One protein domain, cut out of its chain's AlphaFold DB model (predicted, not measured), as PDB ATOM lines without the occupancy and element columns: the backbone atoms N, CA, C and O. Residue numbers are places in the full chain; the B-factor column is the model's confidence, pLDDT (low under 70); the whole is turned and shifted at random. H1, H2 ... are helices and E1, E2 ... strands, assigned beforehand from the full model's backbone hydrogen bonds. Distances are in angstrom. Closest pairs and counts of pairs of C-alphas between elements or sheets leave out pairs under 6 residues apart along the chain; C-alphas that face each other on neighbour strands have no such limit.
ATOM      1  N   ARG A  39     -34.377 -23.843 -44.929       87.56
ATOM      2  CA  ARG A  39     -33.116 -24.025 -44.197       87.56
ATOM      3  C   ARG A  39     -33.178 -25.282 -43.329       87.56
ATOM      4  O   ARG A  39     -34.246 -25.678 -42.874       87.56
ATOM      5  N   ARG A  40     -32.033 -25.916 -43.108       88.31
ATOM      6  CA  ARG A  40     -31.908 -27.108 -42.266       88.31
ATOM      7  C   ARG A  40     -30.768 -26.916 -41.286       88.31
ATOM      8  O   ARG A  40     -29.803 -26.212 -41.591       88.31
ATOM      9  N   GLN A  41     -30.922 -27.507 -40.110       91.94
ATOM     10  CA  GLN A  41     -29.800 -27.715 -39.212       91.94
ATOM     11  C   GLN A  41     -28.936 -28.864 -39.729       91.94
ATOM     12  O   GLN A  41     -29.439 -29.826 -40.305       91.94
ATOM     13  N   GLU A  42     -27.635 -28.739 -39.519       94.69
ATOM     14  CA  GLU A  42     -26.653 -29.772 -39.830       94.69
ATOM     15  C   GLU A  42     -25.880 -30.144 -38.572       94.69
ATOM     16  O   GLU A  42     -25.666 -29.296 -37.701       94.69
ATOM     17  N   ASP A  43     -25.408 -31.387 -38.513       97.00
ATOM     18  CA  ASP A  43     -24.487 -31.830 -37.474       97.00
ATOM     19  C   ASP A  43     -23.154 -31.076 -37.598       97.00
ATOM     20  O   ASP A  43     -22.527 -30.995 -38.666       97.00
ATOM     21  N   ALA A  44     -22.746 -30.459 -36.497       96.12
ATOM     22  CA  ALA A  44     -21.487 -29.747 -36.355       96.12
ATOM     23  C   ALA A  44     -20.622 -30.324 -35.232       96.12
ATOM     24  O   ALA A  44     -19.630 -29.698 -34.845       96.12
ATOM     25  N   THR A  45     -20.971 -31.508 -34.734       95.94
ATOM     26  CA  THR A  45     -20.238 -32.192 -33.678       95.94
ATOM     27  C   THR A  45     -18.785 -32.395 -34.092       95.94
ATOM     28  O   THR A  45     -18.484 -32.820 -35.208       95.94
ATOM     29  N   GLY A  46     -17.859 -31.989 -33.223       93.25
ATOM     30  CA  GLY A  46     -16.413 -32.050 -33.478       93.25
ATOM     31  C   GLY A  46     -15.836 -30.964 -34.401       93.25
ATOM     32  O   GLY A  46     -14.615 -30.878 -34.525       93.25
ATOM     33  N   ARG A  47     -16.663 -30.106 -35.017       93.62
ATOM     34  CA  ARG A  47     -16.203 -28.955 -35.832       93.62
ATOM     35  C   ARG A  47     -16.751 -27.602 -35.380       93.62
ATOM     36  O   ARG A  47     -16.339 -26.572 -35.913       93.62
ATOM     37  N   ALA A  48     -17.697 -27.589 -34.444       90.75
ATOM     38  CA  ALA A  48     -18.206 -26.361 -33.860       90.75
ATOM     39  C   ALA A  48     -17.085 -25.612 -33.111       90.75
ATOM     40  O   ALA A  48     -16.224 -26.238 -32.485       90.75
ATOM     41  N   PRO A  49     -17.073 -24.269 -33.152       90.00
ATOM     42  CA  PRO A  49     -16.129 -23.490 -32.369       90.00
ATOM     43  C   PRO A  49     -16.369 -23.711 -30.874       90.00
ATOM     44  O   PRO A  49     -17.484 -24.006 -30.441       90.00
ATOM     45  N   LYS A  50     -15.319 -23.504 -30.072       89.94
ATOM     46  CA  LYS A  50     -15.421 -23.585 -28.613       89.94
ATOM     47  C   LYS A  50     -16.549 -22.662 -28.115       89.94
ATOM     48  O   LYS A  50     -16.554 -21.483 -28.491       89.94
ATOM     49  N   PRO A  51     -17.473 -23.152 -27.265       88.06
ATOM     50  CA  PRO A  51     -18.562 -22.331 -26.755       88.06
ATOM     51  C   PRO A  51     -18.023 -21.150 -25.947       88.06
ATOM     52  O   PRO A  51     -16.992 -21.243 -25.272       88.06
ATOM     53  N   SER A  52     -18.747 -20.031 -25.999       89.12
ATOM     54  CA  SER A  52     -18.482 -18.886 -25.128       89.12
ATOM     55  C   SER A  52     -18.573 -19.294 -23.648       89.12
ATOM     56  O   SER A  52     -19.273 -20.245 -23.298       89.12
ATOM     57  N   ALA A  53     -17.893 -18.573 -22.748       90.75
ATOM     58  CA  ALA A  53     -17.954 -18.863 -21.307       90.75
ATOM     59  C   ALA A  53     -19.391 -18.787 -20.754       90.75
ATOM     60  O   ALA A  53     -19.777 -19.543 -19.865       90.75
ATOM     61  N   ASP A  54     -20.187 -17.879 -21.315       89.94
ATOM     62  CA  ASP A  54     -21.604 -17.716 -21.013       89.94
ATOM     63  C   ASP A  54     -22.430 -18.934 -21.467       89.94
ATOM     64  O   ASP A  54     -23.140 -19.541 -20.665       89.94
ATOM     65  N   ARG A  55     -22.252 -19.386 -22.717       91.44
ATOM     66  CA  ARG A  55     -22.882 -20.615 -23.224       91.44
ATOM     67  C   ARG A  55     -22.456 -21.858 -22.447       91.44
ATOM     68  O   ARG A  55     -23.314 -22.661 -22.105       91.44
ATOM     69  N   ALA A  56     -21.171 -21.994 -22.124       93.38
ATOM     70  CA  ALA A  56     -20.658 -23.109 -21.329       93.38
ATOM     71  C   ALA A  56     -21.311 -23.170 -19.937       93.38
ATOM     72  O   ALA A  56     -21.712 -24.244 -19.499       93.38
ATOM     73  N   ARG A  57     -21.505 -22.021 -19.268       94.19
ATOM     74  CA  ARG A  57     -22.248 -21.959 -17.996       94.19
ATOM     75  C   ARG A  57     -23.696 -22.417 -18.135       94.19
ATOM     76  O   ARG A  57     -24.174 -23.162 -17.282       94.19
ATOM     77  N   ARG A  58     -24.399 -21.983 -19.185       94.56
ATOM     78  CA  ARG A  58     -25.795 -22.393 -19.421       94.56
ATOM     79  C   ARG A  58     -25.920 -23.889 -19.710       94.56
ATOM     80  O   ARG A  58     -26.842 -24.512 -19.195       94.56
ATOM     81  N   ILE A  59     -24.982 -24.449 -20.477       96.12
ATOM     82  CA  ILE A  59     -24.892 -25.894 -20.736       96.12
ATOM     83  C   ILE A  59     -24.731 -26.646 -19.413       96.12
ATOM     84  O   ILE A  59     -25.596 -27.444 -19.075       96.12
ATOM     85  N   ALA A  60     -23.715 -26.301 -18.613       97.25
ATOM     86  CA  ALA A  60     -23.472 -26.938 -17.316       97.25
ATOM     87  C   ALA A  60     -24.667 -26.807 -16.352       97.25
ATOM     88  O   ALA A  60     -24.975 -27.725 -15.597       97.25
ATOM     89  N   THR A  61     -25.381 -25.675 -16.396       97.19
ATOM     90  CA  THR A  61     -26.612 -25.490 -15.613       97.19
ATOM     91  C   THR A  61     -27.691 -26.490 -16.022       97.19
ATOM     92  O   THR A  61     -28.334 -27.058 -15.152       97.19
ATOM     93  N   CYS A  62     -27.894 -26.731 -17.320       97.00
ATOM     94  CA  CYS A  62     -28.887 -27.711 -17.771       97.00
ATOM     95  C   CYS A  62     -28.439 -29.155 -17.539       97.00
ATOM     96  O   CYS A  62     -29.277 -29.988 -17.213       97.00
ATOM     97  N   GLU A  63     -27.140 -29.451 -17.618       97.88
ATOM     98  CA  GLU A  63     -26.611 -30.758 -17.205       97.88
ATOM     99  C   GLU A  63     -26.960 -31.067 -15.745       97.88
ATOM    100  O   GLU A  63     -27.466 -32.145 -15.445       97.88
ATOM    101  N   ALA A  64     -26.817 -30.083 -14.852       98.06
ATOM    102  CA  ALA A  64     -27.233 -30.210 -13.455       98.06
ATOM    103  C   ALA A  64     -28.758 -30.365 -13.264       98.06
ATOM    104  O   ALA A  64     -29.192 -30.820 -12.207       98.06
ATOM    105  N   LEU A  65     -29.568 -30.009 -14.268       97.62
ATOM    106  CA  LEU A  65     -31.026 -30.193 -14.284       97.62
ATOM    107  C   LEU A  65     -31.455 -31.535 -14.910       97.62
ATOM    108  O   LEU A  65     -32.648 -31.756 -15.097       97.62
ATOM    109  N   GLY A  66     -30.516 -32.430 -15.243       97.88
ATOM    110  CA  GLY A  66     -30.829 -33.734 -15.846       97.88
ATOM    111  C   GLY A  66     -30.976 -33.687 -17.367       97.88
ATOM    112  O   GLY A  66     -31.805 -34.392 -17.946       97.88
ATOM    113  N   TYR A  67     -30.210 -32.813 -18.030       98.44
ATOM    114  CA  TYR A  67     -30.093 -32.800 -19.486       98.44
ATOM    115  C   TYR A  67     -28.736 -33.354 -19.915       98.44
ATOM    116  O   TYR A  67     -27.691 -32.847 -19.519       98.44
ATOM    117  N   ARG A  68     -28.726 -34.348 -20.800       97.88
ATOM    118  CA  ARG A  68     -27.488 -34.920 -21.346       97.88
ATOM    119  C   ARG A  68     -27.131 -34.303 -22.706       97.88
ATOM    120  O   ARG A  68     -28.037 -34.089 -23.518       97.88
ATOM    121  N   PRO A  69     -25.844 -34.065 -23.008       97.25
ATOM    122  CA  PRO A  69     -25.412 -33.606 -24.326       97.25
ATOM    123  C   PRO A  69     -25.767 -34.597 -25.438       97.25
ATOM    124  O   PRO A  69     -25.546 -35.799 -25.301       97.25
ATOM    125  N   LEU A  70     -26.289 -34.081 -26.551       97.94
ATOM    126  CA  LEU A  70     -26.496 -34.838 -27.789       97.94
ATOM    127  C   LEU A  70     -25.474 -34.479 -28.872       97.94
ATOM    128  O   LEU A  70     -25.141 -35.337 -29.685       97.94
ATOM    129  N   GLY A  71     -24.993 -33.234 -28.880       97.00
ATOM    130  CA  GLY A  71     -23.943 -32.754 -29.780       97.00
ATOM    131  C   GLY A  71     -24.160 -31.309 -30.222       97.00
ATOM    132  O   GLY A  71     -24.920 -30.548 -29.604       97.00
ATOM    133  N   GLU A  72     -23.486 -30.916 -31.297       96.69
ATOM    134  CA  GLU A  72     -23.523 -29.561 -31.836       96.69
ATOM    135  C   GLU A  72     -24.214 -29.489 -33.194       96.69
ATOM    136  O   GLU A  72     -24.163 -30.401 -34.015       96.69
ATOM    137  N   THR A  73     -24.842 -28.347 -33.456       95.69
ATOM    138  CA  THR A  73     -25.541 -28.067 -34.708       95.69
ATOM    139  C   THR A  73     -25.009 -26.800 -35.353       95.69
ATOM    140  O   THR A  73     -24.451 -25.925 -34.685       95.69
ATOM    141  N   VAL A  74     -25.205 -26.666 -36.660       94.00
ATOM    142  CA  VAL A  74     -25.020 -25.403 -37.374       94.00
ATOM    143  C   VAL A  74     -26.234 -25.102 -38.242       94.00
ATOM    144  O   VAL A  74     -26.796 -25.982 -38.888       94.00
ATOM    145  N   THR A  75     -26.642 -23.836 -38.263       90.88
ATOM    146  CA  THR A  75     -27.596 -23.295 -39.235       90.88
ATOM    147  C   THR A  75     -26.900 -22.220 -40.053       90.88
ATOM    148  O   THR A  75     -26.467 -21.211 -39.496       90.88
ATOM    149  N   ARG A  76     -26.842 -22.394 -41.375       89.62
ATOM    150  CA  ARG A  76     -26.326 -21.356 -42.276       89.62
ATOM    151  C   ARG A  76     -27.400 -20.304 -42.537       89.62
ATOM    152  O   ARG A  76     -28.515 -20.640 -42.947       89.62
ATOM    153  N   ILE A  77     -27.083 -19.036 -42.299       85.81
ATOM    154  CA  ILE A  77     -27.942 -17.888 -42.617       85.81
ATOM    155  C   ILE A  77     -27.176 -16.881 -43.489       85.81
ATOM    156  O   ILE A  77     -25.949 -16.910 -43.502       85.81
ATOM    157  N   PRO A  78     -27.853 -15.959 -44.204       81.00
ATOM    158  CA  PRO A  78     -27.178 -14.970 -45.057       81.00
ATOM    159  C   PRO A  78     -26.113 -14.111 -44.345       81.00
ATOM    160  O   PRO A  78     -25.259 -13.529 -45.004       81.00
ATOM    161  N   GLY A  79     -26.149 -14.032 -43.009       78.88
ATOM    162  CA  GLY A  79     -25.161 -13.334 -42.180       78.88
ATOM    163  C   GLY A  79     -24.032 -14.202 -41.608       78.88
ATOM    164  O   GLY A  79     -23.215 -13.676 -40.859       78.88
ATOM    165  N   GLY A  80     -23.989 -15.502 -41.918       86.62
ATOM    166  CA  GLY A  80     -22.974 -16.441 -41.434       86.62
ATOM    167  C   GLY A  80     -23.552 -17.702 -40.790       86.62
ATOM    168  O   GLY A  80     -24.748 -17.983 -40.872       86.62
ATOM    169  N   ASP A  81     -22.679 -18.461 -40.138       89.50
ATOM    170  CA  ASP A  81     -23.036 -19.711 -39.474       89.50
ATOM    171  C   ASP A  81     -23.454 -19.460 -38.021       89.50
ATOM    172  O   ASP A  81     -22.745 -18.811 -37.249       89.50
ATOM    173  N   VAL A  82     -24.606 -20.011 -37.634       88.69
ATOM    174  CA  VAL A  82     -25.094 -20.004 -36.251       88.69
ATOM    175  C   VAL A  82     -24.910 -21.396 -35.669       88.69
ATOM    176  O   VAL A  82     -25.603 -22.332 -36.066       88.69
ATOM    177  N   PHE A  83     -23.979 -21.525 -34.726       91.94
ATOM    178  CA  PHE A  83     -23.695 -22.789 -34.049       91.94
ATOM    179  C   PHE A  83     -24.544 -22.949 -32.789       91.94
ATOM    180  O   PHE A  83     -24.577 -22.049 -31.946       91.94
ATOM    181  N   GLY A  84     -25.159 -24.120 -32.629       93.38
ATOM    182  CA  GLY A  84     -25.977 -24.500 -31.481       93.38
ATOM    183  C   GLY A  84     -25.417 -25.713 -30.733       93.38
ATOM    184  O   GLY A  84     -24.689 -26.513 -31.309       93.38
ATOM    185  N   THR A  85     -25.696 -25.831 -29.435       96.38
ATOM    186  CA  THR A  85     -25.452 -27.058 -28.653       96.38
ATOM    187  C   THR A  85     -26.809 -27.604 -28.267       96.38
ATOM    188  O   THR A  85     -27.676 -26.829 -27.866       96.38
ATOM    189  N   VAL A  86     -26.990 -28.910 -28.397       98.06
ATOM    190  CA  VAL A  86     -28.248 -29.586 -28.101       98.06
ATOM    191  C   VAL A  86     -28.038 -30.547 -26.946       98.06
ATOM    192  O   VAL A  86     -27.143 -31.392 -26.990       98.06
ATOM    193  N   LEU A  87     -28.888 -30.431 -25.934       98.62
ATOM    194  CA  LEU A  87     -29.005 -31.400 -24.852       98.62
ATOM    195  C   LEU A  87     -30.441 -31.938 -24.819       98.62
ATOM    196  O   LEU A  87     -31.372 -31.215 -25.164       98.62
ATOM    197  N   ALA A  88     -30.641 -33.170 -24.364       98.56
ATOM    198  CA  ALA A  88     -31.968 -33.754 -24.147       98.56
ATOM    199  C   ALA A  88     -32.197 -34.056 -22.669       98.56
ATOM    200  O   ALA A  88     -31.274 -34.515 -21.997       98.56
ATOM    201  N   SER A  89     -33.420 -33.846 -22.185       98.38
ATOM    202  CA  SER A  89     -33.813 -34.247 -20.830       98.38
ATOM    203  C   SER A  89     -33.702 -35.765 -20.668       98.38
ATOM    204  O   SER A  89     -33.849 -36.509 -21.644       98.38
ATOM    205  N   ASP A  90     -33.450 -36.253 -19.457       96.81
ATOM    206  CA  ASP A  90     -33.244 -37.683 -19.174       96.81
ATOM    207  C   ASP A  90     -34.416 -38.582 -19.595       96.81
ATOM    208  O   ASP A  90     -34.204 -39.669 -20.134       96.81
ATOM    209  N   ASP A  91     -35.651 -38.099 -19.463       96.69
ATOM    210  CA  ASP A  91     -36.851 -38.780 -19.971       96.69
ATOM    211  C   ASP A  91     -37.014 -38.703 -21.504       96.69
ATOM    212  O   ASP A  91     -37.819 -39.427 -22.094       96.69
ATOM    213  N   GLY A  92     -36.235 -37.844 -22.164       97.38
ATOM    214  CA  GLY A  92     -36.277 -37.565 -23.595       97.38
ATOM    215  C   GLY A  92     -37.499 -36.764 -24.036       97.38
ATOM    216  O   GLY A  92     -37.766 -36.712 -25.230       97.38
ATOM    217  N   TRP A  93     -38.274 -36.188 -23.120       98.00
ATOM    218  CA  TRP A  93     -39.518 -35.487 -23.457       98.00
ATOM    219  C   TRP A  93     -39.296 -34.041 -23.900       98.00
ATOM    220  O   TRP A  93     -40.155 -33.486 -24.581       98.00
ATOM    221  N   ALA A  94     -38.148 -33.462 -23.546       98.31
ATOM    222  CA  ALA A  94     -37.744 -32.122 -23.932       98.31
ATOM    223  C   ALA A  94     -36.289 -32.102 -24.417       98.31
ATOM    224  O   ALA A  94     -35.468 -32.956 -24.067       98.31
ATOM    225  N   TYR A  95     -35.943 -31.082 -25.194       98.56
ATOM    226  CA  TYR A  95     -34.555 -30.767 -25.516       98.56
ATOM    227  C   TYR A  95     -34.267 -29.285 -25.323       98.56
ATOM    228  O   TYR A  95     -35.133 -28.434 -25.523       98.56
ATOM    229  N   ALA A  96     -33.035 -28.980 -24.933       98.19
ATOM    230  CA  ALA A  96     -32.521 -27.630 -24.804       98.19
ATOM    231  C   ALA A  96     -31.580 -27.327 -25.976       98.19
ATOM    232  O   ALA A  96     -30.670 -28.105 -26.266       98.19
ATOM    233  N   LEU A  97     -31.780 -26.186 -26.636       96.62
ATOM    234  CA  LEU A  97     -30.889 -25.662 -27.670       96.62
ATOM    235  C   LEU A  97     -30.264 -24.355 -27.188       96.62
ATOM    236  O   LEU A  97     -30.970 -23.396 -26.877       96.62
ATOM    237  N   PHE A  98     -28.935 -24.310 -27.190       94.56
ATOM    238  CA  PHE A  98     -28.144 -23.140 -26.816       94.56
ATOM    239  C   PHE A  98     -27.516 -22.548 -28.066       94.56
ATOM    240  O   PHE A  98     -26.658 -23.188 -28.669       94.56
ATOM    241  N   ALA A  99     -27.892 -21.327 -28.424       86.94
ATOM    242  CA  ALA A  99     -27.254 -20.583 -29.501       86.94
ATOM    243  C   ALA A  99     -26.539 -19.358 -28.926       86.94
ATOM    244  O   ALA A  99     -27.066 -18.666 -28.050       86.94
ATOM    245  N   ASP A 100     -25.335 -19.074 -29.417       79.38
ATOM    246  CA  ASP A 100     -24.700 -17.792 -29.122       79.38
ATOM    247  C   ASP A 100     -25.439 -16.687 -29.888       79.38
ATOM    248  O   ASP A 100     -25.589 -16.741 -31.109       79.38
ATOM    249  N   GLY A 101     -25.904 -15.677 -29.158       61.84
ATOM    250  CA  GLY A 101     -26.316 -14.409 -29.734       61.84
ATOM    251  C   GLY A 101     -25.068 -13.556 -29.919       61.84
ATOM    252  O   GLY A 101     -24.200 -13.501 -29.051       61.84
ATOM    253  N   ARG A 102     -24.927 -12.895 -31.064       55.53
ATOM    254  CA  ARG A 102     -24.015 -11.756 -31.194       55.53
ATOM    255  C   ARG A 102     -24.815 -10.613 -31.804       55.53
ATOM    256  O   ARG A 102     -25.404 -10.832 -32.862       55.53
ATOM    257  N   PRO A 103     -24.879  -9.426 -31.172       50.56
ATOM    258  CA  PRO A 103     -24.102  -8.946 -30.013       50.56
ATOM    259  C   PRO A 103     -24.714  -9.230 -28.623       50.56
ATOM    260  O   PRO A 103     -24.166  -8.808 -27.611       50.56
ATOM    261  N   GLU A 104     -25.861  -9.893 -28.558       59.16
ATOM    262  CA  GLU A 104     -26.682 -10.005 -27.345       59.16
ATOM    263  C   GLU A 104     -26.444 -11.323 -26.580       59.16
ATOM    264  O   GLU A 104     -25.936 -12.269 -27.178       59.16
ATOM    265  N   PRO A 105     -26.834 -11.438 -25.291       61.59
ATOM    266  CA  PRO A 105     -26.707 -12.689 -24.542       61.59
ATOM    267  C   PRO A 105     -27.323 -13.862 -25.304       61.59
ATOM    268  O   PRO A 105     -28.373 -13.727 -25.950       61.59
ATOM    269  N   GLY A 106     -26.635 -15.004 -25.249       78.69
ATOM    270  CA  GLY A 106     -27.058 -16.196 -25.967       78.69
ATOM    271  C   GLY A 106     -28.404 -16.711 -25.474       78.69
ATOM    272  O   GLY A 106     -28.738 -16.600 -24.296       78.69
ATOM    273  N   LEU A 107     -29.179 -17.255 -26.407       87.44
ATOM    274  CA  LEU A 107     -30.518 -17.759 -26.142       87.44
ATOM    275  C   LEU A 107     -30.444 -19.237 -25.773       87.44
ATOM    276  O   LEU A 107     -29.683 -20.002 -26.376       87.44
ATOM    277  N   THR A 108     -31.275 -19.627 -24.815       93.12
ATOM    278  CA  THR A 108     -31.606 -21.026 -24.561       93.12
ATOM    279  C   THR A 108     -33.086 -21.226 -24.821       93.12
ATOM    280  O   THR A 108     -33.907 -20.498 -24.272       93.12
ATOM    281  N   GLY A 109     -33.427 -22.204 -25.651       95.62
ATOM    282  CA  GLY A 109     -34.806 -22.645 -25.821       95.62
ATOM    283  C   GLY A 109     -34.974 -24.075 -25.334       95.62
ATOM    284  O   GLY A 109     -34.184 -24.933 -25.723       95.62
ATOM    285  N   PHE A 110     -35.990 -24.315 -24.513       98.25
ATOM    286  CA  PHE A 110     -36.493 -25.644 -24.180       98.25
ATOM    287  C   PHE A 110     -37.667 -25.963 -25.093       98.25
ATOM    288  O   PHE A 110     -38.574 -25.139 -25.219       98.25
ATOM    289  N   TYR A 111     -37.653 -27.127 -25.728       98.19
ATOM    290  CA  TYR A 111     -38.629 -27.491 -26.743       98.19
ATOM    291  C   TYR A 111     -39.170 -28.898 -26.529       98.19
ATOM    292  O   TYR A 111     -38.429 -29.811 -26.166       98.19
ATOM    293  N   SER A 112     -40.457 -29.060 -26.825       98.44
ATOM    294  CA  SER A 112     -41.170 -30.338 -26.825       98.44
ATOM    295  C   SER A 112     -42.150 -30.366 -27.995       98.44
ATOM    296  O   SER A 112     -42.747 -29.341 -28.333       98.44
ATOM    297  N   ALA A 113     -42.339 -31.532 -28.605       98.06
ATOM    298  CA  ALA A 113     -43.206 -31.690 -29.769       98.06
ATOM    299  C   ALA A 113     -44.008 -32.989 -29.687       98.06
ATOM    300  O   ALA A 113     -43.509 -33.998 -29.193       98.06
ATOM    301  N   TRP A 114     -45.227 -32.987 -30.216       97.81
ATOM    302  CA  TRP A 114     -46.141 -34.129 -30.193       97.81
ATOM    303  C   TRP A 114     -46.334 -34.742 -31.584       97.81
ATOM    304  O   TRP A 114     -46.130 -34.063 -32.594       97.81
ATOM    305  N   PRO A 115     -46.749 -36.021 -31.672       95.62
ATOM    306  CA  PRO A 115     -47.034 -36.678 -32.952       95.62
ATOM    307  C   PRO A 115     -48.110 -35.980 -33.796       95.62
ATOM    308  O   PRO A 115     -48.063 -36.041 -35.022       95.62
ATOM    309  N   ASP A 116     -49.060 -35.293 -33.158       94.25
ATOM    310  CA  ASP A 116     -50.112 -34.526 -33.839       94.25
ATOM    311  C   ASP A 116     -49.622 -33.176 -34.402       94.25
ATOM    312  O   ASP A 116     -50.332 -32.506 -35.157       94.25
ATOM    313  N   GLY A 117     -48.376 -32.806 -34.101       93.50
ATOM    314  CA  GLY A 117     -47.756 -31.555 -34.517       93.50
ATOM    315  C   GLY A 117     -47.995 -30.381 -33.583       93.50
ATOM    316  O   GLY A 117     -47.747 -29.250 -33.997       93.50
ATOM    317  N   THR A 118     -48.447 -30.626 -32.352       96.75
ATOM    318  CA  THR A 118     -48.370 -29.641 -31.269       96.75
ATOM    319  C   THR A 118     -46.908 -29.408 -30.893       96.75
ATOM    320  O   THR A 118     -46.134 -30.357 -30.768       96.75
ATOM    321  N   TRP A 119     -46.528 -28.146 -30.713       96.94
ATOM    322  CA  TRP A 119     -45.174 -27.707 -30.397       96.94
ATOM    323  C   TRP A 119     -45.173 -26.706 -29.249       96.94
ATOM    324  O   TRP A 119     -45.945 -25.745 -29.237       96.94
ATOM    325  N   LEU A 120     -44.255 -26.913 -28.309       96.88
ATOM    326  CA  LEU A 120     -44.002 -26.016 -27.191       96.88
ATOM    327  C   LEU A 120     -42.558 -25.541 -27.221       96.88
ATOM    328  O   LEU A 120     -41.641 -26.343 -27.393       96.88
ATOM    329  N   GLY A 121     -42.365 -24.251 -26.968       96.81
ATOM    330  CA  GLY A 121     -41.060 -23.653 -26.734       96.81
ATOM    331  C   GLY A 121     -41.088 -22.717 -25.532       96.81
ATOM    332  O   GLY A 121     -41.995 -21.897 -25.405       96.81
ATOM    333  N   THR A 122     -40.077 -22.804 -24.674       97.75
ATOM    334  CA  THR A 122     -39.805 -21.815 -23.624       97.75
ATOM    335  C   THR A 122     -38.416 -21.241 -23.852       97.75
ATOM    336  O   THR A 122     -37.429 -21.969 -23.785       97.75
ATOM    337  N   ILE A 123     -38.330 -19.946 -24.150       94.81
ATOM    338  CA  ILE A 123     -37.094 -19.264 -24.538       94.81
ATOM    339  C   ILE A 123     -36.633 -18.349 -23.401       94.81
ATOM    340  O   ILE A 123     -37.412 -17.581 -22.839       94.81
ATOM    341  N   HIS A 124     -35.343 -18.398 -23.094       94.06
ATOM    342  CA  HIS A 124     -34.681 -17.610 -22.064       94.06
ATOM    343  C   HIS A 124     -33.426 -16.913 -22.631       94.06
ATOM    344  O   HIS A 124     -32.710 -17.516 -23.437       94.06
ATOM    345  N   PRO A 125     -33.099 -15.675 -22.211       91.38
ATOM    346  CA  PRO A 125     -33.877 -14.792 -21.330       91.38
ATOM    347  C   PRO A 125     -34.881 -13.903 -22.070       91.38
ATOM    348  O   PRO A 125     -35.531 -13.069 -21.452       91.38
ATOM    349  N   ARG A 126     -34.954 -13.994 -23.400       87.19
ATOM    350  CA  ARG A 126     -35.695 -13.046 -24.236       87.19
ATOM    351  C   ARG A 126     -36.121 -13.680 -25.554       87.19
ATOM    352  O   ARG A 126     -35.543 -14.668 -25.993       87.19
ATOM    353  N   GLY A 127     -37.081 -13.047 -26.203       82.88
ATOM    354  CA  GLY A 127     -37.637 -13.423 -27.496       82.88
ATOM    355  C   GLY A 127     -39.007 -12.772 -27.646       82.88
ATOM    356  O   GLY A 127     -39.390 -11.950 -26.812       82.88
ATOM    357  N   ASP A 128     -39.748 -13.150 -28.681       83.00
ATOM    358  CA  ASP A 128     -41.151 -12.768 -28.820       83.00
ATOM    359  C   ASP A 128     -42.026 -13.990 -28.503       83.00
ATOM    360  O   ASP A 128     -41.826 -15.048 -29.110       83.00
ATOM    361  N   PRO A 129     -42.980 -13.890 -27.558       90.12
ATOM    362  CA  PRO A 129     -43.947 -14.956 -27.351       90.12
ATOM    363  C   PRO A 129     -44.844 -15.084 -28.586       90.12
ATOM    364  O   PRO A 129     -45.145 -14.096 -29.264       90.12
ATOM    365  N   LEU A 130     -45.300 -16.300 -28.866       89.81
ATOM    366  CA  LEU A 130     -46.145 -16.584 -30.017       89.81
ATOM    367  C   LEU A 130     -47.109 -17.714 -29.695       89.81
ATOM    368  O   LEU A 130     -46.681 -18.817 -29.385       89.81
ATOM    369  N   GLU A 131     -48.399 -17.446 -29.852       92.06
ATOM    370  CA  GLU A 131     -49.449 -18.453 -29.739       92.06
ATOM    371  C   GLU A 131     -50.205 -18.519 -31.067       92.06
ATOM    372  O   GLU A 131     -50.866 -17.557 -31.468       92.06
ATOM    373  N   ILE A 132     -50.084 -19.639 -31.773       90.75
ATOM    374  CA  ILE A 132     -50.827 -19.938 -33.005       90.75
ATOM    375  C   ILE A 132     -51.271 -21.407 -32.980       90.75
ATOM    376  O   ILE A 132     -50.707 -22.200 -32.227       90.75
ATOM    377  N   PRO A 133     -52.254 -21.829 -33.797       91.81
ATOM    378  CA  PRO A 133     -52.684 -23.225 -33.815       91.81
ATOM    379  C   PRO A 133     -51.509 -24.200 -34.001       91.81
ATOM    380  O   PRO A 133     -50.828 -24.168 -35.026       91.81
ATOM    381  N   GLY A 134     -51.285 -25.054 -32.997       93.00
ATOM    382  CA  GLY A 134     -50.210 -26.049 -32.971       93.00
ATOM    383  C   GLY A 134     -48.854 -25.557 -32.449       93.00
ATOM    384  O   GLY A 134     -47.964 -26.385 -32.317       93.00
ATOM    385  N   LEU A 135     -48.675 -24.271 -32.125       94.56
ATOM    386  CA  LEU A 135     -47.412 -23.728 -31.610       94.56
ATOM    387  C   LEU A 135     -47.641 -22.727 -30.469       94.56
ATOM    388  O   LEU A 135     -48.258 -21.682 -30.672       94.56
ATOM    389  N   SER A 136     -47.037 -23.017 -29.315       94.94
ATOM    390  CA  SER A 136     -46.951 -22.121 -28.157       94.94
ATOM    391  C   SER A 136     -45.482 -21.843 -27.829       94.94
ATOM    392  O   SER A 136     -44.781 -22.707 -27.296       94.94
ATOM    393  N   LEU A 137     -45.025 -20.622 -28.093       93.75
ATOM    394  CA  LEU A 137     -43.727 -20.096 -27.678       93.75
ATOM    395  C   LEU A 137     -43.905 -19.103 -26.531       93.75
ATOM    396  O   LEU A 137     -44.649 -18.126 -26.638       93.75
ATOM    397  N   ARG A 138     -43.169 -19.322 -25.447       94.56
ATOM    398  CA  ARG A 138     -43.148 -18.461 -24.264       94.56
ATOM    399  C   ARG A 138     -41.753 -17.959 -23.970       94.56
ATOM    400  O   ARG A 138     -40.769 -18.585 -24.350       94.56
ATOM    401  N   ILE A 139     -41.693 -16.835 -23.266       94.06
ATOM    402  CA  ILE A 139     -40.449 -16.177 -22.887       94.06
ATOM    403  C   ILE A 139     -40.361 -16.130 -21.371       94.06
ATOM    404  O   ILE A 139     -41.286 -15.653 -20.719       94.06
ATOM    405  N   GLU A 140     -39.234 -16.579 -20.834       95.00
ATOM    406  CA  GLU A 140     -38.949 -16.567 -19.402       95.00
ATOM    407  C   GLU A 140     -37.694 -15.734 -19.137       95.00
ATOM    408  O   GLU A 140     -36.568 -16.123 -19.462       95.00
ATOM    409  N   THR A 141     -37.888 -14.557 -18.544       93.00
ATOM    410  CA  THR A 141     -36.826 -13.561 -18.317       93.00
ATOM    411  C   THR A 141     -36.087 -13.754 -16.994       93.00
ATOM    412  O   THR A 141     -35.162 -13.000 -16.706       93.00
ATOM    413  N   GLY A 142     -36.532 -14.708 -16.168       93.00
ATOM    414  CA  GLY A 142     -35.982 -14.999 -14.845       93.00
ATOM    415  C   GLY A 142     -34.634 -15.715 -14.913       93.00
ATOM    416  O   GLY A 142     -33.698 -15.259 -15.559       93.00
ATOM    417  N   THR A 143     -34.510 -16.846 -14.227       95.31
ATOM    418  CA  THR A 143     -33.305 -17.683 -14.292       95.31
ATOM    419  C   THR A 143     -33.506 -18.843 -15.260       95.31
ATOM    420  O   THR A 143     -34.635 -19.253 -15.530       95.31
ATOM    421  N   LEU A 144     -32.408 -19.413 -15.760       95.12
ATOM    422  CA  LEU A 144     -32.475 -20.585 -16.631       95.12
ATOM    423  C   LEU A 144     -33.184 -21.791 -15.967       95.12
ATOM    424  O   LEU A 144     -34.036 -22.381 -16.629       95.12
ATOM    425  N   PRO A 145     -32.949 -22.123 -14.676       97.88
ATOM    426  CA  PRO A 145     -33.733 -23.151 -13.983       97.88
ATOM    427  C   PRO A 145     -35.227 -22.831 -13.862       97.88
ATOM    428  O   PRO A 145     -36.050 -23.729 -13.985       97.88
ATOM    429  N   ALA A 146     -35.601 -21.563 -13.653       96.81
ATOM    430  CA  ALA A 146     -37.014 -21.179 -13.612       96.81
ATOM    431  C   ALA A 146     -37.687 -21.348 -14.986       96.81
ATOM    432  O   ALA A 146     -38.824 -21.804 -15.064       96.81
ATOM    433  N   ALA A 147     -36.966 -21.030 -16.067       97.31
ATOM    434  CA  ALA A 147     -37.441 -21.246 -17.430       97.31
ATOM    435  C   ALA A 147     -37.627 -22.739 -17.755       97.31
ATOM    436  O   ALA A 147     -38.608 -23.112 -18.399       97.31
ATOM    437  N   GLU A 148     -36.710 -23.589 -17.289       98.06
ATOM    438  CA  GLU A 148     -36.815 -25.046 -17.410       98.06
ATOM    439  C   GLU A 148     -38.048 -25.565 -16.659       98.06
ATOM    440  O   GLU A 148     -38.913 -26.189 -17.271       98.06
ATOM    441  N   ALA A 149     -38.210 -25.192 -15.385       98.06
ATOM    442  CA  ALA A 149     -39.358 -25.598 -14.577       98.06
ATOM    443  C   ALA A 149     -40.692 -25.169 -15.217       98.06
ATOM    444  O   ALA A 149     -41.613 -25.975 -15.356       98.06
ATOM    445  N   ALA A 150     -40.771 -23.928 -15.711       97.38
ATOM    446  CA  ALA A 150     -41.943 -23.437 -16.433       97.38
ATOM    447  C   ALA A 150     -42.231 -24.255 -17.706       97.38
ATOM    448  O   ALA A 150     -43.394 -24.534 -18.017       97.38
ATOM    449  N   HIS A 151     -41.189 -24.674 -18.437       98.38
ATOM    450  CA  HIS A 151     -41.335 -25.573 -19.581       98.38
ATOM    451  C   HIS A 151     -41.889 -26.939 -19.164       98.38
ATOM    452  O   HIS A 151     -42.826 -27.432 -19.793       98.38
ATOM    453  N   ARG A 152     -41.369 -27.533 -18.084       97.94
ATOM    454  CA  ARG A 152     -41.814 -28.838 -17.567       97.94
ATOM    455  C   ARG A 152     -43.270 -28.820 -17.101       97.94
ATOM    456  O   ARG A 152     -44.018 -29.760 -17.390       97.94
ATOM    457  N   ASP A 153     -43.712 -27.735 -16.474       97.00
ATOM    458  CA  ASP A 153     -45.111 -27.548 -16.074       97.00
ATOM    459  C   ASP A 153     -46.055 -27.454 -17.282       97.00
ATOM    460  O   ASP A 153     -47.181 -27.965 -17.273       97.00
ATOM    461  N   LEU A 154     -45.620 -26.783 -18.351       95.75
ATOM    462  CA  LEU A 154     -46.376 -26.694 -19.604       95.75
ATOM    463  C   LEU A 154     -46.418 -28.027 -20.339       95.75
ATOM    464  O   LEU A 154     -47.484 -28.423 -20.814       95.75
ATOM    465  N   LEU A 155     -45.285 -28.722 -20.394       96.88
ATOM    466  CA  LEU A 155     -45.164 -30.052 -20.973       96.88
ATOM    467  C   LEU A 155     -46.144 -31.005 -20.291       96.88
ATOM    468  O   LEU A 155     -46.962 -31.620 -20.971       96.88
ATOM    469  N   THR A 156     -46.138 -31.054 -18.957       96.31
ATOM    470  CA  THR A 156     -47.017 -31.930 -18.168       96.31
ATOM    471  C   THR A 156     -48.493 -31.665 -18.464       96.31
ATOM    472  O   THR A 156     -49.248 -32.598 -18.739       96.31
ATOM    473  N   ARG A 157     -48.916 -30.395 -18.479       95.38
ATOM    474  CA  ARG A 157     -50.304 -30.021 -18.806       95.38
ATOM    475  C   ARG A 157     -50.683 -30.356 -20.245       95.38
ATOM    476  O   ARG A 157     -51.787 -30.822 -20.502       95.38
ATOM    477  N   THR A 158     -49.775 -30.142 -21.187       96.12
ATOM    478  CA  THR A 158     -50.026 -30.422 -22.609       96.12
ATOM    479  C   THR A 158     -50.104 -31.926 -22.857       96.12
ATOM    480  O   THR A 158     -50.973 -32.388 -23.598       96.12
ATOM    481  N   ALA A 159     -49.282 -32.710 -22.157       95.81
ATOM    482  CA  ALA A 159     -49.290 -34.162 -22.249       95.81
ATOM    483  C   ALA A 159     -50.613 -34.790 -21.776       95.81
ATOM    484  O   ALA A 159     -51.033 -35.810 -22.318       95.81
ATOM    485  N   GLN A 160     -51.329 -34.153 -20.839       96.19
ATOM    486  CA  GLN A 160     -52.671 -34.598 -20.427       96.19
ATOM    487  C   GLN A 160     -53.685 -34.566 -21.579       96.19
ATOM    488  O   GLN A 160     -54.630 -35.352 -21.585       96.19
ATOM    489  N   ARG A 161     -53.500 -33.668 -22.553       95.62
ATOM    490  CA  ARG A 161     -54.405 -33.503 -23.697       95.62
ATOM    491  C   ARG A 161     -53.941 -34.261 -24.940       95.62
ATOM    492  O   ARG A 161     -54.777 -34.789 -25.664       95.62
ATOM    493  N   HIS A 162     -52.636 -34.287 -25.190       96.06
ATOM    494  CA  HIS A 162     -52.060 -34.771 -26.450       96.06
ATOM    495  C   HIS A 162     -51.318 -36.113 -26.314       96.06
ATOM    496  O   HIS A 162     -50.790 -36.632 -27.296       96.06
ATOM    497  N   GLY A 163     -51.281 -36.696 -25.111       96.38
ATOM    498  CA  GLY A 163     -50.470 -37.875 -24.813       96.38
ATOM    499  C   GLY A 163     -48.990 -37.526 -24.611       96.38
ATOM    500  O   GLY A 163     -48.649 -36.357 -24.427       96.38
ATOM    501  N   PRO A 164     -48.076 -38.510 -24.606       96.12
ATOM    502  CA  PRO A 164     -46.654 -38.238 -24.424       96.12
ATOM    503  C   PRO A 164     -46.057 -37.498 -25.638       96.12
ATOM    504  O   PRO A 164     -46.455 -37.768 -26.778       96.12
ATOM    505  N   PRO A 165     -45.084 -36.593 -25.425       97.62
ATOM    506  CA  PRO A 165     -44.354 -35.970 -26.522       97.62
ATOM    507  C   PRO A 165     -43.480 -36.996 -27.259       97.62
ATOM    508  O   PRO A 165     -43.200 -38.098 -26.780       97.62
ATOM    509  N   ARG A 166     -43.024 -36.617 -28.451       98.00
ATOM    510  CA  ARG A 166     -42.023 -37.363 -29.213       98.00
ATOM    511  C   ARG A 166     -40.715 -37.395 -28.428       98.00
ATOM    512  O   ARG A 166     -40.257 -36.369 -27.936       98.00
ATOM    513  N   LEU A 167     -40.107 -38.575 -28.360       98.12
ATOM    514  CA  LEU A 167     -38.846 -38.765 -27.656       98.12
ATOM    515  C   LEU A 167     -37.673 -38.150 -28.422       98.12
ATOM    516  O   LEU A 167     -37.561 -38.311 -29.637       98.12
ATOM    517  N   VAL A 168     -36.764 -37.532 -27.676       98.31
ATOM    518  CA  VAL A 168     -35.495 -36.992 -28.151       98.31
ATOM    519  C   VAL A 168     -34.355 -37.741 -27.476       98.31
ATOM    520  O   VAL A 168     -34.102 -37.605 -26.275       98.31
ATOM    521  N   ARG A 169     -33.665 -38.582 -28.247       97.50
ATOM    522  CA  ARG A 169     -32.551 -39.412 -27.765       97.50
ATOM    523  C   ARG A 169     -31.246 -39.147 -28.502       97.50
ATOM    524  O   ARG A 169     -30.196 -39.510 -27.983       97.50
ATOM    525  N   SER A 170     -31.315 -38.519 -29.668       98.06
ATOM    526  CA  SER A 170     -30.190 -38.265 -30.562       98.06
ATOM    527  C   SER A 170     -30.350 -36.932 -31.298       98.06
ATOM    528  O   SER A 170     -31.452 -36.384 -31.381       98.06
ATOM    529  N   LEU A 171     -29.261 -36.423 -31.887       97.38
ATOM    530  CA  LEU A 171     -29.335 -35.276 -32.800       97.38
ATOM    531  C   LEU A 171     -30.240 -35.550 -34.008       97.38
ATOM    532  O   LEU A 171     -30.943 -34.648 -34.454       97.38
ATOM    533  N   THR A 172     -30.282 -36.790 -34.498       97.44
ATOM    534  CA  THR A 172     -31.179 -37.194 -35.591       97.44
ATOM    535  C   THR A 172     -32.645 -36.941 -35.244       97.44
ATOM    536  O   THR A 172     -33.392 -36.445 -36.088       97.44
ATOM    537  N   ASP A 173     -33.053 -37.212 -33.999       97.88
ATOM    538  CA  ASP A 173     -34.417 -36.920 -33.540       97.88
ATOM    539  C   ASP A 173     -34.690 -35.413 -33.578       97.88
ATOM    540  O   ASP A 173     -35.731 -34.981 -34.073       97.88
ATOM    541  N   VAL A 174     -33.726 -34.602 -33.132       97.62
ATOM    542  CA  VAL A 174     -33.836 -33.136 -33.156       97.62
ATOM    543  C   VAL A 174     -33.906 -32.597 -34.581       97.62
ATOM    544  O   VAL A 174     -34.720 -31.719 -34.847       97.62
ATOM    545  N   PHE A 175     -33.144 -33.146 -35.528       96.50
ATOM    546  CA  PHE A 175     -33.242 -32.748 -36.935       96.50
ATOM    547  C   PHE A 175     -34.583 -33.130 -37.562       96.50
ATOM    548  O   PHE A 175     -35.136 -32.357 -38.346       96.50
ATOM    549  N   ALA A 176     -35.142 -34.287 -37.199       95.44
ATOM    550  CA  ALA A 176     -36.480 -34.670 -37.635       95.44
ATOM    551  C   ALA A 176     -37.554 -33.726 -37.067       95.44
ATOM    552  O   ALA A 176     -38.510 -33.389 -37.768       95.44
ATOM    553  N   LEU A 177     -37.390 -33.279 -35.818       95.94
ATOM    554  CA  LEU A 177     -38.240 -32.264 -35.203       95.94
ATOM    555  C   LEU A 177     -38.075 -30.895 -35.891       95.94
ATOM    556  O   LEU A 177     -39.070 -30.329 -36.331       95.94
ATOM    557  N   ASP A 178     -36.855 -30.385 -36.077       93.88
ATOM    558  CA  ASP A 178     -36.587 -29.111 -36.771       93.88
ATOM    559  C   ASP A 178     -37.165 -29.101 -38.199       93.88
ATOM    560  O   ASP A 178     -37.770 -28.116 -38.625       93.88
ATOM    561  N   ALA A 179     -37.060 -30.212 -38.934       91.44
ATOM    562  CA  ALA A 179     -37.643 -30.328 -40.269       91.44
ATOM    563  C   ALA A 179     -39.183 -30.232 -40.257       91.44
ATOM    564  O   ALA A 179     -39.761 -29.528 -41.094       91.44
ATOM    565  N   ASP A 180     -39.848 -30.900 -39.308       92.44
ATOM    566  CA  ASP A 180     -41.305 -30.824 -39.129       92.44
ATOM    567  C   ASP A 180     -41.735 -29.407 -38.708       92.44
ATOM    568  O   ASP A 180     -42.619 -28.808 -39.327       92.44
ATOM    569  N   TYR A 181     -41.024 -28.814 -37.743       92.44
ATOM    570  CA  TYR A 181     -41.235 -27.439 -37.288       92.44
ATOM    571  C   TYR A 181     -41.207 -26.440 -38.440       92.44
ATOM    572  O   TYR A 181     -42.143 -25.664 -38.640       92.44
ATOM    573  N   ARG A 182     -40.143 -26.475 -39.246       90.19
ATOM    574  CA  ARG A 182     -39.955 -25.541 -40.361       90.19
ATOM    575  C   ARG A 182     -41.005 -25.700 -41.443       90.19
ATOM    576  O   ARG A 182     -41.381 -24.709 -42.063       90.19
ATOM    577  N   THR A 183     -41.487 -26.921 -41.652       88.69
ATOM    578  CA  THR A 183     -42.551 -27.199 -42.620       88.69
ATOM    579  C   THR A 183     -43.890 -26.623 -42.148       88.69
ATOM    580  O   THR A 183     -44.630 -26.054 -42.949       88.69
ATOM    581  N   ARG A 184     -44.196 -26.710 -40.847       89.50
ATOM    582  CA  ARG A 184     -45.480 -26.261 -40.275       89.50
ATOM    583  C   ARG A 184     -45.521 -24.773 -39.927       89.50
ATOM    584  O   ARG A 184     -46.537 -24.104 -40.147       89.50
ATOM    585  N   PHE A 185     -44.431 -24.255 -39.370       89.06
ATOM    586  CA  PHE A 185     -44.380 -22.939 -38.725       89.06
ATOM    587  C   PHE A 185     -43.295 -22.021 -39.289       89.06
ATOM    588  O   PHE A 185     -43.354 -20.808 -39.060       89.06
ATOM    589  N   GLY A 186     -42.343 -22.560 -40.056       81.56
ATOM    590  CA  GLY A 186     -41.203 -21.812 -40.580       81.56
ATOM    591  C   GLY A 186     -41.618 -20.509 -41.264       81.56
ATOM    592  O   GLY A 186     -42.454 -20.486 -42.165       81.56
ATOM    593  N   GLY A 187     -41.045 -19.399 -40.800       75.38
ATOM    594  CA  GLY A 187     -41.303 -18.055 -41.323       75.38
ATOM    595  C   GLY A 187     -42.563 -17.370 -40.780       75.38
ATOM    596  O   GLY A 187     -42.596 -16.140 -40.747       75.38
ATOM    597  N   ARG A 188     -43.568 -18.109 -40.277       77.62
ATOM    598  CA  ARG A 188     -44.755 -17.510 -39.627       77.62
ATOM    599  C   ARG A 188     -44.378 -16.835 -38.312       77.62
ATOM    600  O   ARG A 188     -44.816 -15.716 -38.058       77.62
ATOM    601  N   GLU A 189     -43.504 -17.480 -37.546       74.06
ATOM    602  CA  GLU A 189     -42.956 -16.955 -36.289       74.06
ATOM    603  C   GLU A 189     -42.169 -15.648 -36.468       74.06
ATOM    604  O   GLU A 189     -42.181 -14.783 -35.598       74.06
TER     605      GLU A 189
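What this domain is: This is residues 39 to 189 of the 219 residues of an uncharacterized protein of Chloroflexi bacterium (UniProt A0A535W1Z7). One twisted sheet of eight strands bends into a trough, with H3 in its hollow and H1 and H2 over the other face. These are three layers, helices on both faces of a sheet. The printed part has 151 residues with three named helices and eight named strands, in the order E1 H1 E2 E3 E4 E5 E6 E7 E8 H2 H3. The mixed sheet runs E1 E2 E3 E4 E5 E6 E8 E7; the class is mixed, helices and strands. The whole is compact, with a radius of gyration of the C-alphas of 14.3 A and spans of 40 by 31 by 28 A.

How they stand to each other: E1, residues 41 to 43, is an edge strand, antiparallel to E2, residues 67 to 77; N 42 and O 74 are within hydrogen-bond range at 3.0 A. H1, residues 53 to 63, is on the sheet at a height of 9.0 A, over E4, residues 95 to 99, and only just over E3, residues 80 to 89, on which 3 of its C-alphas fall. H1 runs along the strands, at 0 degrees to E4 on the local plane; their closest C-alphas, of Arg 55 and Phe 98, are 6.9 A apart. E2 bends by 63 degrees at residue 70. E2, E3, E4, E5, residues 107 to 113, and E6, residues 119 to 124, form a meander, each strand the antiparallel neighbour of the one before. Within hydrogen-bond range are N 73 and O 84, 2.8 A, N 87 and O 96, 2.9 A, N 97 and O 109, 2.9 A, and N 110 and O 122, 2.8 A. E7, residues 130 to 132, the other edge strand, forms a hairpin with E8, residues 135 to 139, with N 137 and O 130 at 2.8 A. E8 is parallel to E6, with N 138 and O 121 at 2.8 A. H2, residues 144 to 162, is over E5 and E6 at a height of 8.8 A; its closest C-alphas to E6 are those of His 151 and Thr 122, 5.7 A. H2 touches H1 with residues 144 to 145 alone, at a steep tilt of 45 degrees, the same way; C-alphas 58 and 144 are the closest, 7.5 A. H3, residues 171 to 184, is on the face opposite H1; its closest C-alphas to E2 are those of Leu 171 and Leu 70, 5.8 A. Every O i to N i+4 pair is within range in H1 and H3, and 14 of 15 in H2.

Where its parts are: E1 begins at C-alpha 41, (-29.800, -27.715, -39.212). E2 is 27.6 A long, E3 29.3 A and H2 26.1 A. H3, 19.9 A, ends at C-alpha 184, (-45.480, -26.261, -40.275).

The domain as a whole: The C-alphas farthest apart, of Gly 79 and Gln 160, are 41.0 A apart. The printed part has no cut and no long link. Residues 101 to 105 have pLDDT under 70.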